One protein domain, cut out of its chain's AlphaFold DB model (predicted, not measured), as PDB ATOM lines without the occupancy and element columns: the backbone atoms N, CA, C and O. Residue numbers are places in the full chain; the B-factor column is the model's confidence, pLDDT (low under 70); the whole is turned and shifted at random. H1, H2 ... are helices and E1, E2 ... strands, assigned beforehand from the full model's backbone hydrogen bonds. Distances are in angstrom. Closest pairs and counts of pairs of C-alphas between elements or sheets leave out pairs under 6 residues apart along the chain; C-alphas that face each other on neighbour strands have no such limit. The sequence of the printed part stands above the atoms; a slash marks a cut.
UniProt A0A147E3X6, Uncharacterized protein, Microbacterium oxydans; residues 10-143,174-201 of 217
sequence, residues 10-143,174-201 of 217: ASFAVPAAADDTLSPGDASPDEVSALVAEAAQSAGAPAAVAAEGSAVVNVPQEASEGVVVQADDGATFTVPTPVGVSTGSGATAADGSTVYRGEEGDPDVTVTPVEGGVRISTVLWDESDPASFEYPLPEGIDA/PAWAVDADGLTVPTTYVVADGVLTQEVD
ATOM      1  N   ALA A  10     149.642 216.339 197.858       31.05
ATOM      2  CA  ALA A  10     150.095 217.091 196.694       31.05
ATOM      3  C   ALA A  10     149.075 216.891 195.566       31.05
ATOM      4  O   ALA A  10     148.718 215.770 195.236       31.05
ATOM      5  N   SER A  11     148.564 217.947 194.948       37.75
ATOM      6  CA  SER A  11     147.782 217.806 193.710       37.75
ATOM      7  C   SER A  11     148.587 218.393 192.563       37.75
ATOM      8  O   SER A  11     148.923 219.573 192.625       37.75
ATOM      9  N   PHE A  12     148.866 217.616 191.516       38.56
ATOM     10  CA  PHE A  12     149.425 218.163 190.278       38.56
ATOM     11  C   PHE A  12     148.302 218.314 189.259       38.56
ATOM     12  O   PHE A  12     147.646 217.336 188.905       38.56
ATOM     13  N   ALA A  13     148.058 219.536 188.806       39.75
ATOM     14  CA  ALA A  13     146.985 219.845 187.873       39.75
ATOM     15  C   ALA A  13     147.522 220.514 186.615       39.75
ATOM     16  O   ALA A  13     148.538 221.195 186.654       39.75
ATOM     17  N   VAL A  14     146.826 220.355 185.500       44.34
ATOM     18  CA  VAL A  14     147.193 221.041 184.259       44.34
ATOM     19  C   VAL A  14     145.974 221.793 183.730       44.34
ATOM     20  O   VAL A  14     145.205 221.255 182.936       44.34
ATOM     21  N   PRO A  15     145.690 222.997 184.251       39.09
ATOM     22  CA  PRO A  15     144.644 223.855 183.713       39.09
ATOM     23  C   PRO A  15     145.049 224.392 182.331       39.09
ATOM     24  O   PRO A  15     145.943 225.221 182.233       39.09
ATOM     25  N   ALA A  16     144.373 223.986 181.259       34.78
ATOM     26  CA  ALA A  16     144.331 224.789 180.042       34.78
ATOM     27  C   ALA A  16     143.256 225.873 180.219       34.78
ATOM     28  O   ALA A  16     142.140 225.638 180.682       34.78
ATOM     29  N   ALA A  17     143.672 227.103 179.955       38.22
ATOM     30  CA  ALA A  17     142.951 228.318 180.270       38.22
ATOM     31  C   ALA A  17     141.751 228.565 179.351       38.22
ATOM     32  O   ALA A  17     141.896 228.369 178.155       38.22
ATOM     33  N   ALA A  18     140.641 229.100 179.869       32.06
ATOM     34  CA  ALA A  18     139.408 229.471 179.166       32.06
ATOM     35  C   ALA A  18     139.093 230.991 179.220       32.06
ATOM     36  O   ALA A  18     137.972 231.372 179.545       32.06
ATOM     37  N   ASP A  19     140.049 231.889 178.958       38.41
ATOM     38  CA  ASP A  19     139.763 233.309 178.696       38.41
ATOM     39  C   ASP A  19     140.379 233.794 177.366       38.41
ATOM     40  O   ASP A  19     141.590 233.976 177.254       38.41
ATOM     41  N   ASP A  20     139.521 234.061 176.370       43.94
ATOM     42  CA  ASP A  20     139.840 234.579 175.020       43.94
ATOM     43  C   ASP A  20     140.584 235.939 175.007       43.94
ATOM     44  O   ASP A  20     140.932 236.456 173.939       43.94
ATOM     45  N   THR A  21     140.793 236.577 176.164       46.22
ATOM     46  CA  THR A  21     141.481 237.873 176.278       46.22
ATOM     47  C   THR A  21     142.868 237.806 176.909       46.22
ATOM     48  O   THR A  21     143.604 238.795 176.839       46.22
ATOM     49  N   LEU A  22     143.253 236.660 177.474       58.09
ATOM     50  CA  LEU A  22     144.546 236.488 178.121       58.09
ATOM     51  C   LEU A  22     145.583 235.972 177.124       58.09
ATOM     52  O   LEU A  22     145.347 235.065 176.332       58.09
ATOM     53  N   SER A  23     146.761 236.582 177.150       61.31
ATOM     54  CA  SER A  23     147.942 236.097 176.440       61.31
ATOM     55  C   SER A  23     149.067 235.894 177.453       61.31
ATOM     56  O   SER A  23     149.166 236.701 178.383       61.31
ATOM     57  N   PRO A  24     149.939 234.884 177.273       63.25
ATOM     58  CA  PRO A  24     150.976 234.514 178.247       63.25
ATOM     59  C   PRO A  24     151.824 235.703 178.737       63.25
ATOM     60  O   PRO A  24     152.146 235.831 179.919       63.25
ATOM     61  N   GLY A  25     152.139 236.638 177.833       65.19
ATOM     62  CA  GLY A  25     152.941 237.824 178.151       65.19
ATOM     63  C   GLY A  25     152.204 238.954 178.884       65.19
ATOM     64  O   GLY A  25     152.864 239.775 179.519       65.19
ATOM     65  N   ASP A  26     150.872 238.999 178.817       74.19
ATOM     66  CA  ASP A  26     150.060 240.135 179.282       74.19
ATOM     67  C   ASP A  26     149.174 239.806 180.490       74.19
ATOM     68  O   ASP A  26     148.765 240.725 181.201       74.19
ATOM     69  N   ALA A  27     148.908 238.520 180.753       82.38
ATOM     70  CA  ALA A  27     148.196 238.107 181.957       82.38
ATOM     71  C   ALA A  27     148.934 238.625 183.201       82.38
ATOM     72  O   ALA A  27     150.155 238.792 183.197       82.38
ATOM     73  N   SER A  28     148.226 238.893 184.287       87.75
ATOM     74  CA  SER A  28     148.760 239.191 185.618       87.75
ATOM     75  C   SER A  28     148.784 237.920 186.480       87.75
ATOM     76  O   SER A  28     148.110 236.947 186.149       87.75
ATOM     77  N   PRO A  29     149.560 237.870 187.580       87.00
ATOM     78  CA  PRO A  29     149.523 236.724 188.495       87.00
ATOM     79  C   PRO A  29     148.113 236.430 189.023       87.00
ATOM     80  O   PRO A  29     147.746 235.271 189.172       87.00
ATOM     81  N   ASP A  30     147.304 237.469 189.248       87.75
ATOM     82  CA  ASP A  30     145.916 237.324 189.692       87.75
ATOM     83  C   ASP A  30     145.032 236.656 188.630       87.75
ATOM     84  O   ASP A  30     144.221 235.797 188.965       87.75
ATOM     85  N   GLU A  31     145.205 237.008 187.354       87.75
ATOM     86  CA  GLU A  31     144.462 236.397 186.244       87.75
ATOM     87  C   GLU A  31     144.854 234.930 186.046       87.75
ATOM     88  O   GLU A  31     143.981 234.075 185.919       87.75
ATOM     89  N   VAL A  32     146.153 234.616 186.108       86.75
ATOM     90  CA  VAL A  32     146.635 233.227 186.019       86.75
ATOM     91  C   VAL A  32     146.140 232.399 187.210       86.75
ATOM     92  O   VAL A  32     145.710 231.264 187.032       86.75
ATOM     93  N   SER A  33     146.137 232.951 188.425       86.75
ATOM     94  CA  SER A  33     145.620 232.231 189.595       86.75
ATOM     95  C   SER A  33     144.104 232.012 189.530       86.75
ATOM     96  O   SER A  33     143.617 230.916 189.815       86.75
ATOM     97  N   ALA A  34     143.346 233.026 189.094       87.19
ATOM     98  CA  ALA A  34     141.900 232.918 188.908       87.19
ATOM     99  C   ALA A  34     141.544 231.805 187.916       87.19
ATOM    100  O   ALA A  34     140.667 230.987 188.192       87.19
ATOM    101  N   LEU A  35     142.298 231.714 186.825       83.56
ATOM    102  CA  LEU A  35     142.156 230.666 185.832       83.56
ATOM    103  C   LEU A  35     142.341 229.260 186.421       83.56
ATOM    104  O   LEU A  35     141.520 228.368 186.200       83.56
ATOM    105  N   VAL A  36     143.403 229.057 187.206       85.44
ATOM    106  CA  VAL A  36     143.648 227.782 187.895       85.44
ATOM    107  C   VAL A  36     142.511 227.463 188.866       85.44
ATOM    108  O   VAL A  36     142.087 226.309 188.970       85.44
ATOM    109  N   ALA A  37     141.972 228.470 189.554       85.56
ATOM    110  CA  ALA A  37     140.840 228.298 190.455       85.56
ATOM    111  C   ALA A  37     139.545 227.912 189.716       85.56
ATOM    112  O   ALA A  37     138.777 227.091 190.226       85.56
ATOM    113  N   GLU A  38     139.276 228.469 188.535       84.19
ATOM    114  CA  GLU A  38     138.135 228.091 187.687       84.19
ATOM    115  C   GLU A  38     138.285 226.670 187.145       84.19
ATOM    116  O   GLU A  38     137.361 225.856 187.238       84.19
ATOM    117  N   ALA A  39     139.479 226.335 186.666       83.12
ATOM    118  CA  ALA A  39     139.804 225.003 186.188       83.12
ATOM    119  C   ALA A  39     139.642 223.938 187.283       83.12
ATOM    120  O   ALA A  39     139.013 222.899 187.067       83.12
ATOM    121  N   ALA A  40     140.129 224.232 188.491       82.62
ATOM    122  CA  ALA A  40     139.949 223.380 189.659       82.62
ATOM    123  C   ALA A  40     138.470 223.170 190.007       82.62
ATOM    124  O   ALA A  40     138.071 222.052 190.333       82.62
ATOM    125  N   GLN A  41     137.645 224.215 189.910       84.31
ATOM    126  CA  GLN A  41     136.202 224.094 190.123       84.31
ATOM    127  C   GLN A  41     135.544 223.195 189.071       84.31
ATOM    128  O   GLN A  41     134.717 222.359 189.437       84.31
ATOM    129  N   SER A  42     135.924 223.322 187.794       80.31
ATOM    130  CA  SER A  42     135.403 222.462 186.721       80.31
ATOM    131  C   SER A  42     135.785 220.992 186.928       80.31
ATOM    132  O   SER A  42     134.950 220.098 186.790       80.31
ATOM    133  N   ALA A  43     137.020 220.740 187.368       77.31
ATOM    134  CA  ALA A  43     137.504 219.404 187.707       77.31
ATOM    135  C   ALA A  43     136.905 218.834 189.010       77.31
ATOM    136  O   ALA A  43     137.105 217.659 189.316       77.31
ATOM    137  N   GLY A  44     136.181 219.641 189.795       79.12
ATOM    138  CA  GLY A  44     135.689 219.252 191.119       79.12
ATOM    139  C   GLY A  44     136.800 219.090 192.163       79.12
ATOM    140  O   GLY A  44     136.595 218.420 193.175       79.12
ATOM    141  N   ALA A  45     137.968 219.688 191.924       74.75
ATOM    142  CA  ALA A  45     139.107 219.654 192.827       74.75
ATOM    143  C   ALA A  45     138.855 220.542 194.065       74.75
ATOM    144  O   ALA A  45     138.116 221.531 193.983       74.75
ATOM    145  N   PRO A  46     139.469 220.237 195.226       66.31
ATOM    146  CA  PRO A  46     139.265 221.015 196.446       66.31
ATOM    147  C   PRO A  46     139.601 222.500 196.244       66.31
ATOM    148  O   PRO A  46     140.535 222.851 195.516       66.31
ATOM    149  N   ALA A  47     138.826 223.383 196.871       62.88
ATOM    150  CA  ALA A  47     139.055 224.819 196.766       62.88
ATOM    151  C   ALA A  47     140.397 225.208 197.403       62.88
ATOM    152  O   ALA A  47     140.813 224.616 198.401       62.88
ATOM    153  N   ALA A  48     141.044 226.232 196.842       62.22
ATOM    154  CA  ALA A  48     142.126 226.921 197.530       62.22
ATOM    155  C   ALA A  48     141.599 227.430 198.875       62.22
ATOM    156  O   ALA A  48     140.531 228.049 198.940       62.22
ATOM    157  N   VAL A  49     142.327 227.151 199.949       55.72
ATOM    158  CA  VAL A  49     142.048 227.764 201.245       55.72
ATOM    159  C   VAL A  49     143.079 228.857 201.446       55.72
ATOM    160  O   VAL A  49     144.273 228.635 201.252       55.72
ATOM    161  N   ALA A  50     142.632 230.040 201.873       48.94
ATOM    162  CA  ALA A  50     143.547 230.942 202.560       48.94
ATOM    163  C   ALA A  50     144.165 230.128 203.701       48.94
ATOM    164  O   ALA A  50     143.411 229.447 204.397       48.94
ATOM    165  N   ALA A  51     145.496 230.124 203.820       46.75
ATOM    166  CA  ALA A  51     146.247 229.284 204.752       46.75
ATOM    167  C   ALA A  51     145.807 229.518 206.213       46.75
ATOM    168  O   ALA A  51     146.421 230.262 206.969       46.75
ATOM    169  N   GLU A  52     144.708 228.884 206.598       41.03
ATOM    170  CA  GLU A  52     144.074 228.920 207.910       41.03
ATOM    171  C   GLU A  52     143.949 227.449 208.367       41.03
ATOM    172  O   GLU A  52     142.879 226.955 208.703       41.03
ATOM    173  N   GLY A  53     145.065 226.715 208.299       48.19
ATOM    174  CA  GLY A  53     145.208 225.296 208.639       48.19
ATOM    175  C   GLY A  53     146.682 224.961 208.894       48.19
ATOM    176  O   GLY A  53     147.560 225.662 208.404       48.19
ATOM    177  N   SER A  54     146.961 223.960 209.734       52.81
ATOM    178  CA  SER A  54     148.218 223.828 210.493       52.81
ATOM    179  C   SER A  54     149.479 223.418 209.709       52.81
ATOM    180  O   SER A  54     150.580 223.562 210.249       52.81
ATOM    181  N   ALA A  55     149.347 223.034 208.434       58.12
ATOM    182  CA  ALA A  55     150.484 222.766 207.561       58.12
ATOM    183  C   ALA A  55     151.043 224.074 206.973       58.12
ATOM    184  O   ALA A  55     150.329 224.845 206.329       58.12
ATOM    185  N   VAL A  56     152.335 224.336 207.186       69.62
ATOM    186  CA  VAL A  56     153.001 225.551 206.689       69.62
ATOM    187  C   VAL A  56     153.605 225.254 205.321       69.62
ATOM    188  O   VAL A  56     154.575 224.501 205.214       69.62
ATOM    189  N   VAL A  57     153.054 225.866 204.273       76.69
ATOM    190  CA  VAL A  57     153.607 225.796 202.915       76.69
ATOM    191  C   VAL A  57     154.563 226.970 202.712       76.69
ATOM    192  O   VAL A  57     154.156 228.130 202.726       76.69
ATOM    193  N   ASN A  58     155.847 226.672 202.526       82.50
ATOM    194  CA  ASN A  58     156.860 227.649 202.152       82.50
ATOM    195  C   ASN A  58     157.107 227.538 200.649       82.50
ATOM    196  O   ASN A  58     157.715 226.578 200.172       82.50
ATOM    197  N   VAL A  59     156.621 228.534 199.918       85.44
ATOM    198  CA  VAL A  59     156.782 228.625 198.469       85.44
ATOM    199  C   VAL A  59     158.030 229.465 198.170       85.44
ATOM    200  O   VAL A  59     158.087 230.617 198.613       85.44
ATOM    201  N   PRO A  60     159.053 228.914 197.490       86.31
ATOM    202  CA  PRO A  60     160.290 229.638 197.210       86.31
ATOM    203  C   PRO A  60     160.086 230.748 196.175       86.31
ATOM    204  O   PRO A  60     159.104 230.762 195.432       86.31
ATOM    205  N   GLN A  61     161.046 231.670 196.085       87.38
ATOM    206  CA  GLN A  61     161.024 232.682 195.026       87.38
ATOM    207  C   GLN A  61     161.333 232.068 193.654       87.38
ATOM    208  O   GLN A  61     160.799 232.536 192.652       87.38
ATOM    209  N   GLU A  62     162.156 231.022 193.607       87.12
ATOM    210  CA  GLU A  62     162.530 230.330 192.376       87.12
ATOM    211  C   GLU A  62     161.892 228.935 192.344       87.12
ATOM    212  O   GLU A  62     162.067 228.151 193.278       87.12
ATOM    213  N   ALA A  63     161.185 228.593 191.261       85.12
ATOM    214  CA  ALA A  63     160.485 227.306 191.126       85.12
ATOM    215  C   ALA A  63     161.425 226.106 191.342       85.12
ATOM    216  O   ALA A  63     161.086 225.144 192.029       85.12
ATOM    217  N   SER A  64     162.656 226.221 190.833       83.50
ATOM    218  CA  SER A  64     163.699 225.191 190.928       83.50
ATOM    219  C   SER A  64     164.107 224.797 192.357       83.50
ATOM    220  O   SER A  64     164.705 223.738 192.539       83.50
ATOM    221  N   GLU A  65     163.796 225.610 193.372       85.69
ATOM    222  CA  GLU A  65     164.088 225.286 194.775       85.69
ATOM    223  C   GLU A  65     163.096 224.267 195.368       85.69
ATOM    224  O   GLU A  65     163.404 223.627 196.376       85.69
ATOM    225  N   GLY A  66     161.936 224.076 194.728       83.62
ATOM    226  CA  GLY A  66     160.871 223.190 195.192       83.62
ATOM    227  C   GLY A  66     160.067 223.761 196.366       83.62
ATOM    228  O   GLY A  66     160.553 224.524 197.201       83.62
ATOM    229  N   VAL A  67     158.796 223.378 196.448       84.12
ATOM    230  CA  VAL A  67     157.867 223.856 197.475       84.12
ATOM    231  C   VAL A  67     158.035 223.034 198.745       84.12
ATOM    232  O   VAL A  67     157.906 221.813 198.716       84.12
ATOM    233  N   VAL A  68     158.282 223.682 199.881       83.62
ATOM    234  CA  VAL A  68     158.441 222.979 201.160       83.62
ATOM    235  C   VAL A  68     157.113 222.962 201.903       83.62
ATOM    236  O   VAL A  68     156.625 224.000 202.346       83.62
ATOM    237  N   VAL A  69     156.551 221.774 202.093       77.81
ATOM    238  CA  VAL A  69     155.357 221.536 202.903       77.81
ATOM    239  C   VAL A  69     155.795 221.012 204.263       77.81
ATOM    240  O   VAL A  69     156.443 219.970 204.358       77.81
ATOM    241  N   GLN A  70     155.463 221.741 205.323       73.69
ATOM    242  CA  GLN A  70     155.646 221.281 206.694       73.69
ATOM    243  C   GLN A  70     154.319 220.762 207.238       73.69
ATOM    244  O   GLN A  70     153.358 221.521 207.332       73.69
ATOM    245  N   ALA A  71     154.284 219.482 207.598       66.06
ATOM    246  CA  ALA A  71     153.147 218.832 208.228       66.06
ATOM    247  C   ALA A  71     153.038 219.193 209.720       66.06
ATOM    248  O   ALA A  71     153.995 219.651 210.352       66.06
ATOM    249  N   ASP A  72     151.865 218.938 210.301       65.12
ATOM    250  CA  ASP A  72     151.522 219.278 211.690       65.12
ATOM    251  C   ASP A  72     152.397 218.570 212.740       65.12
ATOM    252  O   ASP A  72     152.563 219.056 213.862       65.12
ATOM    253  N   ASP A  73     152.965 217.415 212.390       65.62
ATOM    254  CA  ASP A  73     153.885 216.648 213.233       65.62
ATOM    255  C   ASP A  73     155.339 217.162 213.175       65.62
ATOM    256  O   ASP A  73     156.213 216.654 213.885       65.62
ATOM    257  N   GLY A  74     155.586 218.203 212.374       67.88
ATOM    258  CA  GLY A  74     156.886 218.820 212.149       67.88
ATOM    259  C   GLY A  74     157.697 218.183 211.020       67.88
ATOM    260  O   GLY A  74     158.801 218.668 210.749       67.88
ATOM    261  N   ALA A  75     157.192 217.138 210.355       67.50
ATOM    262  CA  ALA A  75     157.820 216.588 209.163       67.50
ATOM    263  C   ALA A  75     157.806 217.620 208.028       67.50
ATOM    264  O   ALA A  75     156.856 218.380 207.859       67.50
ATOM    265  N   THR A  76     158.885 217.669 207.253       71.69
ATOM    266  CA  THR A  76     159.014 218.569 206.104       71.69
ATOM    267  C   THR A  76     159.243 217.755 204.848       71.69
ATOM    268  O   THR A  76     160.148 216.918 204.819       71.69
ATOM    269  N   PHE A  77     158.482 218.057 203.809       72.31
ATOM    270  CA  PHE A  77     158.594 217.441 202.497       72.31
ATOM    271  C   PHE A  77     158.817 218.531 201.459       72.31
ATOM    272  O   PHE A  77     158.165 219.572 201.499       72.31
ATOM    273  N   THR A  78     159.745 218.301 200.536       80.88
ATOM    274  CA  THR A  78     159.936 219.183 199.384       80.88
ATOM    275  C   THR A  78     159.233 218.561 198.192       80.88
ATOM    276  O   THR A  78     159.572 217.452 197.783       80.88
ATOM    277  N   VAL A  79     158.256 219.276 197.652       79.62
ATOM    278  CA  VAL A  79     157.549 218.923 196.425       79.62
ATOM    279  C   VAL A  79     158.235 219.665 195.275       79.62
ATOM    280  O   VAL A  79     158.233 220.900 195.271       79.62
ATOM    281  N   PRO A  80     158.867 218.963 194.321       80.06
ATOM    282  CA  PRO A  80     159.474 219.622 193.174       80.06
ATOM    283  C   PRO A  80     158.391 220.247 192.286       80.06
ATOM    284  O   PRO A  80     157.286 219.716 192.163       80.06
ATOM    285  N   THR A  81     158.716 221.360 191.636       82.38
ATOM    286  CA  THR A  81     157.970 221.811 190.456       82.38
ATOM    287  C   THR A  81     158.343 220.934 189.252       82.38
ATOM    288  O   THR A  81     159.376 220.254 189.310       82.38
ATOM    289  N   PRO A  82     157.554 220.937 188.162       81.19
ATOM    290  CA  PRO A  82     157.891 220.180 186.960       81.19
ATOM    291  C   PRO A  82     159.307 220.505 186.477       81.19
ATOM    292  O   PRO A  82     159.656 221.679 186.325       81.19
ATOM    293  N   VAL A  83     160.129 219.485 186.232       79.81
ATOM    294  CA  VAL A  83     161.425 219.692 185.578       79.81
ATOM    295  C   VAL A  83     161.230 219.862 184.075       79.81
ATOM    296  O   VAL A  83     160.290 219.330 183.491       79.81
ATOM    297  N   GLY A  84     162.126 220.623 183.448       73.62
ATOM    298  CA  GLY A  84     162.050 220.917 182.015       73.62
ATOM    299  C   GLY A  84     161.157 222.103 181.651       73.62
ATOM    300  O   GLY A  84     161.135 222.453 180.480       73.62
ATOM    301  N   VAL A  85     160.499 222.736 182.630       81.88
ATOM    302  CA  VAL A  85     159.780 224.006 182.460       81.88
ATOM    303  C   VAL A  85     160.674 225.148 182.941       81.88
ATOM    304  O   VAL A  85     161.012 225.223 184.129       81.88
ATOM    305  N   SER A  86     161.083 226.036 182.035       84.44
ATOM    306  CA  SER A  86     161.853 227.230 182.396       84.44
ATOM    307  C   SER A  86     160.896 228.319 182.850       84.44
ATOM    308  O   SER A  86     159.947 228.656 182.149       84.44
ATOM    309  N   THR A  87     161.138 228.879 184.034       88.38
ATOM    310  CA  THR A  87     160.291 229.937 184.587       88.38
ATOM    311  C   THR A  87     161.112 231.097 185.134       88.38
ATOM    312  O   THR A  87     162.265 230.934 185.536       88.38
ATOM    313  N   GLY A  88     160.505 232.282 185.159       88.00
ATOM    314  CA  GLY A  88     160.995 233.428 185.914       88.00
ATOM    315  C   GLY A  88     160.651 233.342 187.406       88.00
ATOM    316  O   GLY A  88     159.940 232.444 187.858       88.00
ATOM    317  N   SER A  89     161.116 234.329 188.178       89.44
ATOM    318  CA  SER A  89     160.824 234.403 189.614       89.44
ATOM    319  C   SER A  89     159.320 234.470 189.899       89.44
ATOM    320  O   SER A  89     158.564 235.157 189.206       89.44
ATOM    321  N   GLY A  90     158.905 233.805 190.975       89.62
ATOM    322  CA  GLY A  90     157.516 233.728 191.404       89.62
ATOM    323  C   GLY A  90     156.946 235.078 191.843       89.62
ATOM    324  O   GLY A  90     157.598 235.858 192.544       89.62
ATOM    325  N   ALA A  91     155.695 235.332 191.467       92.06
ATOM    326  CA  ALA A  91     154.899 236.467 191.916       92.06
ATOM    327  C   ALA A  91     153.653 235.980 192.667       92.06
ATOM    328  O   ALA A  91     152.937 235.103 192.192       92.06
ATOM    329  N   THR A  92     153.387 236.555 193.839       91.81
ATOM    330  CA  THR A  92     152.230 236.181 194.664       91.81
ATOM    331  C   THR A  92     150.962 236.887 194.184       91.81
ATOM    332  O   THR A  92     150.942 238.117 194.083       91.81
ATOM    333  N   ALA A  93     149.915 236.112 193.916       89.44
ATOM    334  CA  ALA A  93     148.562 236.571 193.629       89.44
ATOM    335  C   ALA A  93     147.795 236.912 194.923       89.44
ATOM    336  O   ALA A  93     148.186 236.546 196.036       89.44
ATOM    337  N   ALA A  94     146.685 237.632 194.795       86.44
ATOM    338  CA  ALA A  94     145.876 238.123 195.907       86.44
ATOM    339  C   ALA A  94     145.218 237.010 196.741       86.44
ATOM    340  O   ALA A  94     144.865 237.246 197.899       86.44
ATOM    341  N   ASP A  95     145.055 235.815 196.174       81.00
ATOM    342  CA  ASP A  95     144.532 234.620 196.847       81.00
ATOM    343  C   ASP A  95     145.603 233.837 197.633       81.00
ATOM    344  O   ASP A  95     145.273 232.880 198.331       81.00
ATOM    345  N   GLY A  96     146.867 234.275 197.577       85.62
ATOM    346  CA  GLY A  96     147.996 233.632 198.246       85.62
ATOM    347  C   GLY A  96     148.720 232.584 197.399       85.62
ATOM    348  O   GLY A  96     149.700 232.012 197.879       85.62
ATOM    349  N   SER A  97     148.288 232.351 196.159       88.69
ATOM    350  CA  SER A  97     149.009 231.513 195.206       88.69
ATOM    351  C   SER A  97     150.271 232.212 194.709       88.69
ATOM    352  O   SER A  97     150.324 233.437 194.597       88.69
ATOM    353  N   THR A  98     151.291 231.440 194.358       92.06
ATOM    354  CA  THR A  98     152.481 231.946 193.663       92.06
ATOM    355  C   THR A  98     152.444 231.500 192.213       92.06
ATOM    356  O   THR A  98     152.247 230.321 191.939       92.06
ATOM    357  N   VAL A  99     152.671 232.432 191.291       91.75
ATOM    358  CA  VAL A  99     152.741 232.187 189.848       91.75
ATOM    359  C   VAL A  99     154.178 232.378 189.382       91.75
ATOM    360  O   VAL A  99     154.732 233.472 189.505       91.75
ATOM    361  N   TYR A 100     154.770 231.326 188.835       91.69
ATOM    362  CA  TYR A 100     156.030 231.337 188.103       91.69
ATOM    363  C   TYR A 100     155.711 231.408 186.613       91.69
ATOM    364  O   TYR A 100     155.107 230.492 186.059       91.69
ATOM    365  N   ARG A 101     156.087 232.514 185.973       90.38
ATOM    366  CA  ARG A 101     155.866 232.703 184.536       90.38
ATOM    367  C   ARG A 101     156.789 231.810 183.734       90.38
ATOM    368  O   ARG A 101     157.991 231.876 183.983       90.38
ATOM    369  N   GLY A 102     156.254 231.065 182.776       86.25
ATOM    370  CA  GLY A 102     157.046 230.356 181.782       86.25
ATOM    371  C   GLY A 102     157.887 231.324 180.948       86.25
ATOM    372  O   GLY A 102     157.495 232.472 180.704       86.25
ATOM    373  N   GLU A 103     159.081 230.896 180.546       85.75
ATOM    374  CA  GLU A 103     159.821 231.571 179.476       85.75
ATOM    375  C   GLU A 103     159.144 231.315 178.109       85.75
ATOM    376  O   GLU A 103     158.118 230.648 178.018       85.75
ATOM    377  N   GLU A 104     159.653 231.900 177.019       79.19
ATOM    378  CA  GLU A 104     159.020 231.758 175.695       79.19
ATOM    379  C   GLU A 104     158.919 230.277 175.271       79.19
ATOM    380  O   GLU A 104     159.940 229.643 175.002       79.19
ATOM    381  N   GLY A 105     157.686 229.762 175.171       75.38
ATOM    382  CA  GLY A 105     157.388 228.367 174.817       75.38
ATOM    383  C   GLY A 105     157.359 227.390 175.998       75.38
ATOM    384  O   GLY A 105     157.323 226.183 175.771       75.38
ATOM    385  N   ASP A 106     157.417 227.903 177.229       84.75
ATOM    386  CA  ASP A 106     157.209 227.144 178.455       84.75
ATOM    387  C   ASP A 106     155.896 227.579 179.138       84.75
ATOM    388  O   ASP A 106     155.541 228.763 179.116       84.75
ATOM    389  N   PRO A 107     155.181 226.651 179.796       86.62
ATOM    390  CA  PRO A 107     153.937 226.958 180.482       86.62
ATOM    391  C   PRO A 107     154.176 227.705 181.799       86.62
ATOM    392  O   PRO A 107     155.237 227.599 182.425       86.62
ATOM    393  N   ASP A 108     153.148 228.402 182.285       89.25
ATOM    394  CA  ASP A 108     153.196 228.981 183.630       89.25
ATOM    395  C   ASP A 108     153.018 227.883 184.681       89.25
ATOM    396  O   ASP A 108     152.218 226.965 184.516       89.25
ATOM    397  N   VAL A 109     153.706 228.005 185.812       90.31
ATOM    398  CA  VAL A 109     153.531 227.111 186.962       90.31
ATOM    399  C   VAL A 109     152.936 227.902 188.111       90.31
ATOM    400  O   VAL A 109     153.458 228.933 188.521       90.31
ATOM    401  N   THR A 110     151.855 227.405 188.684       89.31
ATOM    402  CA  THR A 110     151.221 227.978 189.867       89.31
ATOM    403  C   THR A 110     151.387 227.047 191.053       89.31
ATOM    404  O   THR A 110     151.361 225.825 190.923       89.31
ATOM    405  N   VAL A 111     151.562 227.628 192.230       89.56
ATOM    406  CA  VAL A 111     151.625 226.921 193.503       89.56
ATOM    407  C   VAL A 111     150.565 227.526 194.402       89.56
ATOM    408  O   VAL A 111     150.690 228.662 194.851       89.56
ATOM    409  N   THR A 112     149.517 226.753 194.644       86.56
ATOM    410  CA  THR A 112     148.343 227.144 195.421       86.56
ATOM    411  C   THR A 112     148.315 226.339 196.718       86.56
ATOM    412  O   THR A 112     148.142 225.117 196.671       86.56
ATOM    413  N   PRO A 113     148.481 226.968 197.891       82.25
ATOM    414  CA  PRO A 113     148.229 226.301 199.162       82.25
ATOM    415  C   PRO A 113     146.774 225.804 199.242       82.25
ATOM    416  O   PRO A 113     145.833 226.530 198.911       82.25
ATOM    417  N   VAL A 114     146.578 224.561 199.676       78.12
ATOM    418  CA  VAL A 114     145.252 223.952 199.876       78.12
ATOM    419  C   VAL A 114     145.182 223.317 201.264       78.12
ATOM    420  O   VAL A 114     146.195 223.171 201.948       78.12
ATOM    421  N   GLU A 115     143.984 222.949 201.715       71.50
ATOM    422  CA  GLU A 115     143.838 222.284 203.011       71.50
ATOM    423  C   GLU A 115     144.622 220.962 203.000       71.50
ATOM    424  O   GLU A 115     144.393 220.106 202.149       71.50
ATOM    425  N   GLY A 116     145.579 220.810 203.922       68.50
ATOM    426  CA  GLY A 116     146.378 219.587 204.046       68.50
ATOM    427  C   GLY A 116     147.530 219.434 203.043       68.50
ATOM    428  O   GLY A 116     148.148 218.368 203.011       68.50
ATOM    429  N   GLY A 117     147.861 220.467 202.258       78.06
ATOM    430  CA  GLY A 117     149.039 220.421 201.395       78.06
ATOM    431  C   GLY A 117     149.113 221.525 200.348       78.06
ATOM    432  O   GLY A 117     148.890 222.702 200.632       78.06
ATOM    433  N   VAL A 118     149.497 221.149 199.132       83.31
ATOM    434  CA  VAL A 118     149.760 222.099 198.050       83.31
ATOM    435  C   VAL A 118     149.253 221.564 196.722       83.31
ATOM    436  O   VAL A 118     149.384 220.382 196.410       83.31
ATOM    437  N   ARG A 119     148.695 222.457 195.912       86.81
ATOM    438  CA  ARG A 119     148.420 222.204 194.507       86.81
ATOM    439  C   ARG A 119     149.476 222.897 193.660       86.81
ATOM    440  O   ARG A 119     149.628 224.111 193.747       86.81
ATOM    441  N   ILE A 120     150.171 222.132 192.833       87.75
ATOM    442  CA  ILE A 120     151.031 222.659 191.776       87.75
ATOM    443  C   ILE A 120     150.244 222.534 190.478       87.75
ATOM    444  O   ILE A 120     149.664 221.481 190.213       87.75
ATOM    445  N   SER A 121     150.130 223.606 189.700       87.38
ATOM    446  CA  SER A 121     149.387 223.561 188.442       87.38
ATOM    447  C   SER A 121     150.134 224.189 187.287       87.38
ATOM    448  O   SER A 121     150.658 225.285 187.444       87.38
ATOM    449  N   THR A 122     150.134 223.528 186.137       87.75
ATOM    450  CA  THR A 122     150.805 224.008 184.927       87.75
ATOM    451  C   THR A 122     149.778 224.548 183.935       87.75
ATOM    452  O   THR A 122     148.862 223.826 183.552       87.75
ATOM    453  N   VAL A 123     149.898 225.815 183.544       88.19
ATOM    454  CA  VAL A 123     148.979 226.476 182.613       88.19
ATOM    455  C   VAL A 123     149.548 226.408 181.207       88.19
ATOM    456  O   VAL A 123     150.566 227.039 180.931       88.19
ATOM    457  N   LEU A 124     148.873 225.655 180.340       86.31
ATOM    458  CA  LEU A 124     149.249 225.525 178.934       86.31
ATOM    459  C   LEU A 124     148.514 226.602 178.146       86.31
ATOM    460  O   LEU A 124     147.280 226.681 178.178       86.31
ATOM    461  N   TRP A 125     149.278 227.425 177.449       82.44
ATOM    462  CA  TRP A 125     148.788 228.542 176.657       82.44
ATOM    463  C   TRP A 125     148.424 228.114 175.242       82.44
ATOM    464  O   TRP A 125     147.433 228.601 174.696       82.44
ATOM    465  N   ASP A 126     149.181 227.182 174.664       79.38
ATOM    466  CA  ASP A 126     148.921 226.657 173.329       79.38
ATOM    467  C   ASP A 126     149.449 225.226 173.128       79.38
ATOM    468  O   ASP A 126     150.074 224.629 174.001       79.38
ATOM    469  N   GLU A 127     149.157 224.654 171.957       78.88
ATOM    470  CA  GLU A 127     149.507 223.272 171.603       78.88
ATOM    471  C   GLU A 127     151.018 223.001 171.507       78.88
ATOM    472  O   GLU A 127     151.420 221.839 171.402       78.88
ATOM    473  N   SER A 128     151.854 224.045 171.489       80.44
ATOM    474  CA  SER A 128     153.310 223.907 171.475       80.44
ATOM    475  C   SER A 128     153.909 223.683 172.862       80.44
ATOM    476  O   SER A 128     155.040 223.195 172.934       80.44
ATOM    477  N   ASP A 129     153.151 223.953 173.930       81.31
ATOM    478  CA  ASP A 129     153.604 223.697 175.291       81.31
ATOM    479  C   ASP A 129     153.793 222.190 175.545       81.31
ATOM    480  O   ASP A 129     153.052 221.345 175.018       81.31
ATOM    481  N   PRO A 130     154.770 221.808 176.385       84.44
ATOM    482  CA  PRO A 130     154.910 220.437 176.844       84.44
ATOM    483  C   PRO A 130     153.613 219.933 177.489       84.44
ATOM    484  O   PRO A 130     152.993 220.602 178.306       84.44
ATOM    485  N   ALA A 131     153.243 218.697 177.159       85.69
ATOM    486  CA  ALA A 131     152.105 217.986 177.749       85.69
ATOM    487  C   ALA A 131     152.548 216.804 178.638       85.69
ATOM    488  O   ALA A 131     151.772 215.901 178.948       85.69
ATOM    489  N   SER A 132     153.828 216.783 179.017       88.44
ATOM    490  CA  SER A 132     154.435 215.781 179.890       88.44
ATOM    491  C   SER A 132     155.313 216.492 180.913       88.44
ATOM    492  O   SER A 132     156.178 217.285 180.541       88.44
ATOM    493  N   PHE A 133     155.061 216.232 182.193       88.56
ATOM    494  CA  PHE A 133     155.675 216.946 183.309       88.56
ATOM    495  C   PHE A 133     156.297 215.964 184.285       88.56
ATOM    496  O   PHE A 133     155.606 215.121 184.854       88.56
ATOM    497  N   GLU A 134     157.603 216.077 184.481       91.00
ATOM    498  CA  GLU A 134     158.372 215.176 185.333       91.00
ATOM    499  C   GLU A 134     158.583 215.777 186.730       91.00
ATOM    500  O   GLU A 134     158.966 216.936 186.884       91.00
ATOM    501  N   TYR A 135     158.383 214.955 187.756       88.31
ATOM    502  CA  TYR A 135     158.532 215.282 189.171       88.31
ATOM    503  C   TYR A 135     159.468 214.247 189.814       88.31
ATOM    504  O   TYR A 135     159.028 213.159 190.205       88.31
ATOM    505  N   PRO A 136     160.780 214.534 189.901       89.19
ATOM    506  CA  PRO A 136     161.739 213.625 190.517       89.19
ATOM    507  C   PRO A 136     161.406 213.383 191.991       89.19
ATOM    508  O   PRO A 136     161.271 214.328 192.769       89.19
ATOM    509  N   LEU A 137     161.295 212.120 192.395       85.81
ATOM    510  CA  LEU A 137     161.015 211.777 193.783       85.81
ATOM    511  C   LEU A 137     162.282 211.949 194.637       85.81
ATOM    512  O   LEU A 137     163.389 211.657 194.173       85.81
ATOM    513  N   PRO A 138     162.156 212.399 195.899       83.69
ATOM    514  CA  PRO A 138     163.286 212.443 196.817       83.69
ATOM    515  C   PRO A 138     163.896 211.053 197.044       83.69
ATOM    516  O   PRO A 138     163.197 210.039 197.022       83.69
ATOM    517  N   GLU A 139     165.196 210.998 197.343       84.38
ATOM    518  CA  GLU A 139     165.868 209.725 197.624       84.38
ATOM    519  C   GLU A 139     165.185 208.945 198.766       84.38
ATOM    520  O   GLU A 139     164.932 209.465 199.862       84.38
ATOM    521  N   GLY A 140     164.923 207.658 198.515       84.44
ATOM    522  CA  GLY A 140     164.278 206.753 199.469       84.44
ATOM    523  C   GLY A 140     162.763 206.931 199.598       84.44
ATOM    524  O   GLY A 140     162.193 206.399 200.553       84.44
ATOM    525  N   ILE A 141     162.140 207.690 198.691       86.56
ATOM    526  CA  ILE A 141     160.691 207.715 198.484       86.56
ATOM    527  C   ILE A 141     160.355 206.909 197.231       86.56
ATOM    528  O   ILE A 141     160.905 207.152 196.159       86.56
ATOM    529  N   ASP A 142     159.420 205.980 197.378       90.06
ATOM    530  CA  ASP A 142     158.804 205.229 196.293       90.06
ATOM    531  C   ASP A 142     157.392 205.763 196.032       90.06
ATOM    532  O   ASP A 142     156.723 206.261 196.942       90.06
ATOM    533  N   ALA A 143     156.920 205.635 194.796       90.75
ATOM    534  CA  ALA A 143     155.582 206.045 194.392       90.75
ATOM    535  C   ALA A 143     154.840 204.890 193.718       90.75
ATOM    536  O   ALA A 143     155.403 204.179 192.885       90.75
ATOM    537  N   PRO A 174     144.224 212.157 192.225       85.06
ATOM    538  CA  PRO A 174     144.115 211.773 190.826       85.06
ATOM    539  C   PRO A 174     144.424 212.927 189.874       85.06
ATOM    540  O   PRO A 174     143.948 214.052 190.056       85.06
ATOM    541  N   ALA A 175     145.215 212.631 188.843       84.19
ATOM    542  CA  ALA A 175     145.603 213.629 187.864       84.19
ATOM    543  C   ALA A 175     144.370 214.169 187.127       84.19
ATOM    544  O   ALA A 175     143.501 213.407 186.696       84.19
ATOM    545  N   TRP A 176     144.318 215.483 186.930       85.88
ATOM    546  CA  TRP A 176     143.268 216.119 186.151       85.88
ATOM    547  C   TRP A 176     143.820 217.274 185.324       85.88
ATOM    548  O   TRP A 176     144.778 217.954 185.702       85.88
ATOM    549  N   ALA A 177     143.158 217.495 184.200       84.69
ATOM    550  CA  ALA A 177     143.340 218.644 183.341       84.69
ATOM    551  C   ALA A 177     141.978 219.046 182.779       84.69
ATOM    552  O   ALA A 177     141.063 218.220 182.660       84.69
ATOM    553  N   VAL A 178     141.838 220.321 182.451       82.94
ATOM    554  CA  VAL A 178     140.661 220.865 181.768       82.94
ATOM    555  C   VAL A 178     141.130 221.769 180.647       82.94
ATOM    556  O   VAL A 178     142.202 222.346 180.774       82.94
ATOM    557  N   ASP A 179     140.369 221.863 179.566       84.06
ATOM    558  CA  ASP A 179     140.692 222.721 178.430       84.06
ATOM    559  C   ASP A 179     140.050 224.114 178.525       84.06
ATOM    560  O   ASP A 179     139.318 224.426 179.469       84.06
ATOM    561  N   ALA A 180     140.295 224.930 177.498       81.50
ATOM    562  CA  ALA A 180     139.730 226.267 177.355       81.50
ATOM    563  C   ALA A 180     138.195 226.321 177.240       81.50
ATOM    564  O   ALA A 180     137.608 227.391 177.355       81.50
ATOM    565  N   ASP A 181     137.519 225.196 177.020       79.06
ATOM    566  CA  ASP A 181     136.056 225.110 177.042       79.06
ATOM    567  C   ASP A 181     135.544 224.578 178.399       79.06
ATOM    568  O   ASP A 181     134.341 224.368 178.594       79.06
ATOM    569  N   GLY A 182     136.451 224.358 179.359       79.56
ATOM    570  CA  GLY A 182     136.181 223.769 180.665       79.56
ATOM    571  C   GLY A 182     135.927 222.261 180.613       79.56
ATOM    572  O   GLY A 182     135.415 221.702 181.588       79.56
ATOM    573  N   LEU A 183     136.243 221.595 179.502       81.56
ATOM    574  CA  LEU A 183     136.063 220.158 179.318       81.56
ATOM    575  C   LEU A 183     137.247 219.393 179.901       81.56
ATOM    576  O   LEU A 183     138.394 219.811 179.797       81.56
ATOM    577  N   THR A 184     136.980 218.235 180.501       84.69
ATOM    578  CA  THR A 184     138.036 217.378 181.049       84.69
ATOM    579  C   THR A 184     138.959 216.858 179.951       84.69
ATOM    580  O   THR A 184     138.502 216.245 178.983       84.69
ATOM    581  N   VAL A 185     140.261 217.017 180.167       85.88
ATOM    582  CA  VAL A 185     141.325 216.493 179.310       85.88
ATOM    583  C   VAL A 185     141.910 215.230 179.960       85.88
ATOM    584  O   VAL A 185     142.254 215.260 181.148       85.88
ATOM    585  N   PRO A 186     142.012 214.096 179.235       90.19
ATOM    586  CA  PRO A 186     142.571 212.869 179.791       90.19
ATOM    587  C   PRO A 186     143.986 213.097 180.321       90.19
ATOM    588  O   PRO A 186     144.850 213.594 179.604       90.19
ATOM    589  N   THR A 187     144.208 212.736 181.581       87.81
ATOM    590  CA  THR A 187     145.493 212.917 182.261       87.81
ATOM    591  C   THR A 187     145.797 211.695 183.109       87.81
ATOM    592  O   THR A 187     144.902 211.157 183.763       87.81
ATOM    593  N   THR A 188     147.048 211.251 183.111       91.44
ATOM    594  CA  THR A 188     147.489 210.081 183.877       91.44
ATOM    595  C   THR A 188     148.863 210.288 184.487       91.44
ATOM    596  O   THR A 188     149.685 211.024 183.947       91.44
ATOM    597  N   TYR A 189     149.129 209.589 185.589       92.69
ATOM    598  CA  TYR A 189     150.472 209.471 186.141       92.69
ATOM    599  C   TYR A 189     151.165 208.193 185.678       92.69
ATOM    600  O   TYR A 189     150.555 207.123 185.600       92.69
ATOM    601  N   VAL A 190     152.467 208.302 185.452       93.81
ATOM    602  CA  VAL A 190     153.382 207.190 185.205       93.81
ATOM    603  C   VAL A 190     154.545 207.323 186.180       93.81
ATOM    604  O   VAL A 190     155.088 208.408 186.345       93.81
ATOM    605  N   VAL A 191     154.936 206.232 186.837       93.50
ATOM    606  CA  VAL A 191     156.122 206.210 187.704       93.50
ATOM    607  C   VAL A 191     157.182 205.331 187.055       93.50
ATOM    608  O   VAL A 191     156.940 204.149 186.799       93.50
ATOM    609  N   ALA A 192     158.357 205.899 186.797       93.38
ATOM    610  CA  ALA A 192     159.502 205.186 186.245       93.38
ATOM    611  C   ALA A 192     160.810 205.746 186.812       93.38
ATOM    612  O   ALA A 192     160.977 206.955 186.910       93.38
ATOM    613  N   ASP A 193     161.734 204.861 187.197       90.38
ATOM    614  CA  ASP A 193     163.098 205.217 187.621       90.38
ATOM    615  C   ASP A 193     163.182 206.325 188.699       90.38
ATOM    616  O   ASP A 193     164.088 207.156 188.689       90.38
ATOM    617  N   GLY A 194     162.241 206.331 189.654       88.50
ATOM    618  CA  GLY A 194     162.187 207.333 190.729       88.50
ATOM    619  C   GLY A 194     161.644 208.697 190.290       88.50
ATOM    620  O   GLY A 194     161.808 209.682 191.004       88.50
ATOM    621  N   VAL A 195     161.000 208.772 189.128       91.12
ATOM    622  CA  VAL A 195     160.348 209.972 188.603       91.12
ATOM    623  C   VAL A 195     158.854 209.700 188.475       91.12
ATOM    624  O   VAL A 195     158.442 208.679 187.921       91.12
ATOM    625  N   LEU A 196     158.046 210.612 189.013       91.19
ATOM    626  CA  LEU A 196     156.616 210.677 188.747       91.19
ATOM    627  C   LEU A 196     156.404 211.587 187.536       91.19
ATOM    628  O   LEU A 196     156.773 212.753 187.579       91.19
ATOM    629  N   THR A 197     155.793 211.082 186.477       91.50
ATOM    630  CA  THR A 197     155.481 211.845 185.268       91.50
ATOM    631  C   THR A 197     153.974 212.008 185.147       91.50
ATOM    632  O   THR A 197     153.235 211.028 185.210       91.50
ATOM    633  N   GLN A 198     153.509 213.240 184.964       89.81
ATOM    634  CA  GLN A 198     152.136 213.545 184.578       89.81
ATOM    635  C   GLN A 198     152.066 213.689 183.063       89.81
ATOM    636  O   GLN A 198     152.732 214.550 182.496       89.81
ATOM    637  N   GLU A 199     151.249 212.869 182.416       91.44
ATOM    638  CA  GLU A 199     150.994 212.932 180.979       91.44
ATOM    639  C   GLU A 199     149.584 213.465 180.728       91.44
ATOM    640  O   GLU A 199     148.618 212.960 181.305       91.44
ATOM    641  N   VAL A 200     149.473 214.465 179.857       89.06
ATOM    642  CA  VAL A 200     148.219 215.113 179.459       89.06
ATOM    643  C   VAL A 200     147.984 214.843 177.974       89.06
ATOM    644  O   VAL A 200     148.831 215.148 177.138       89.06
ATOM    645  N   ASP A 201     146.831 214.280 177.616       88.56
ATOM    646  CA  ASP A 201     146.470 214.057 176.211       88.56
ATOM    647  C   ASP A 201     145.798 215.301 175.619       88.56
ATOM    648  O   ASP A 201     144.577 215.460 175.664       88.56
TER     649      ASP A 201
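Overview. This is residues 10 to 143 and 174 to 201 of the 217 residues of an uncharacterized protein of Microbacterium oxydans (UniProt A0A147E3X6). A twisted sheet of five strands, E5 - E6 - E7 - E1 - E10, forms the middle; the single helix H1 crosses one face of it, while two smaller sheets, E2 - E3 - E4 and E8 - E12 - E11, cover parts of the other face. The three sheets make a stack of sheets, face to face in turn, and the overlap is partial, with 26 pairs of C-alphas within 10 A between the large sheet and each small one. The printed part has 162 residues, with elements in the order E1 H1 E2 E3 E4 E5 E6 E7 E8 E9 E10 E11 E12; the class is mostly strand, though under half of the residues are in named elements. The large sheet is mixed and both small ones are antiparallel. The whole is compact and rounded, with a radius of gyration of the C-alphas of 14.7 A and spans of 44 by 36 by 29 A.

Arrangement. E1, residues 10 to 15, is an inner strand of the large sheet, parallel to E7, residues 117 to 123, with N 13 and O 120 2.9 A apart. Its pairing is staggered: residues 10 to 13 pair with E7, and residues 13 to 15 with the edge strand E10, residues 176 to 178, also parallel, where N 14 and O 176 are 3.2 A apart. The sheet is twisted, its C-alphas up to 4.3 A off the best plane. H1, residues 29 to 42, is on this sheet at a height of 8.6 A, making two layers, a helix on one face of a sheet. It runs across the strands, at 77 degrees to E7 on the local plane; its closest C-alphas to E7 are those of Val 36 and Ser 121, 7.1 A apart. Every O i to N i+4 pair in H1 is within hydrogen-bond range. E2, residues 56 to 58, E3, residues 67 to 70, and E4, residues 76 to 79, form a meander, each strand the antiparallel neighbour of the one before; N 58 and O 68 are 2.8 A apart, as are N 69 and O 77. Its strands stand at 10 degrees to those of the large sheet; the closest C-alphas of E3 and E7 are those of Val 69 and Gly 117, 6.6 A apart. E5, residues 98 to 100, E6, residues 108 to 114, and E7 form a second meander, with N 100 and O 109 2.7 A apart and N 110 and O 121 2.7 A apart. E8, residues 132 to 136, is antiparallel to E12, residues 195 to 200, with N 135 and O 196 2.7 A apart. E11, residues 187 to 192, makes a hairpin with E12, with N 190 and O 197 2.8 A apart. The strands of this sheet stand at 54 degrees to those of the large one. E9, residues 141 to 143, pairs with no named strand; its closest C-alpha to E11 is that of Ala 143, 6.7 A from that of Val 191.

Along the chain. E1 begins at C-alpha 10 at (150.095, 217.091, 196.694) and is 15.6 A long. H1 runs 20.1 A from C-alpha 29 at (149.523, 236.724, 188.495). E2, E3, E4 and E5 are short; E6 spans 18.8 A and E7 19.7 A. E8 spans 13.1 A, while E9 and E10 have three residues each. E11 spans 16.5 A, and E12 spans 16.0 A, ending at C-alpha 200 at (148.219, 215.113, 179.459).

Size, cuts and confidence. The C-alphas farthest apart are those of Thr 21 and Gly 140, 45.0 A. Residues 144 to 173 are not printed, and C-alphas 143 and 174 are 13.3 A apart across this cut. The links E1 to H1, H1 to E2 and E4 to E5 are long. Mean pLDDT of the printed part is 78.4; residues 10 to 25, 46 to 56, 71 to 75 and 116 are under 70, and E1 has a mean of 38.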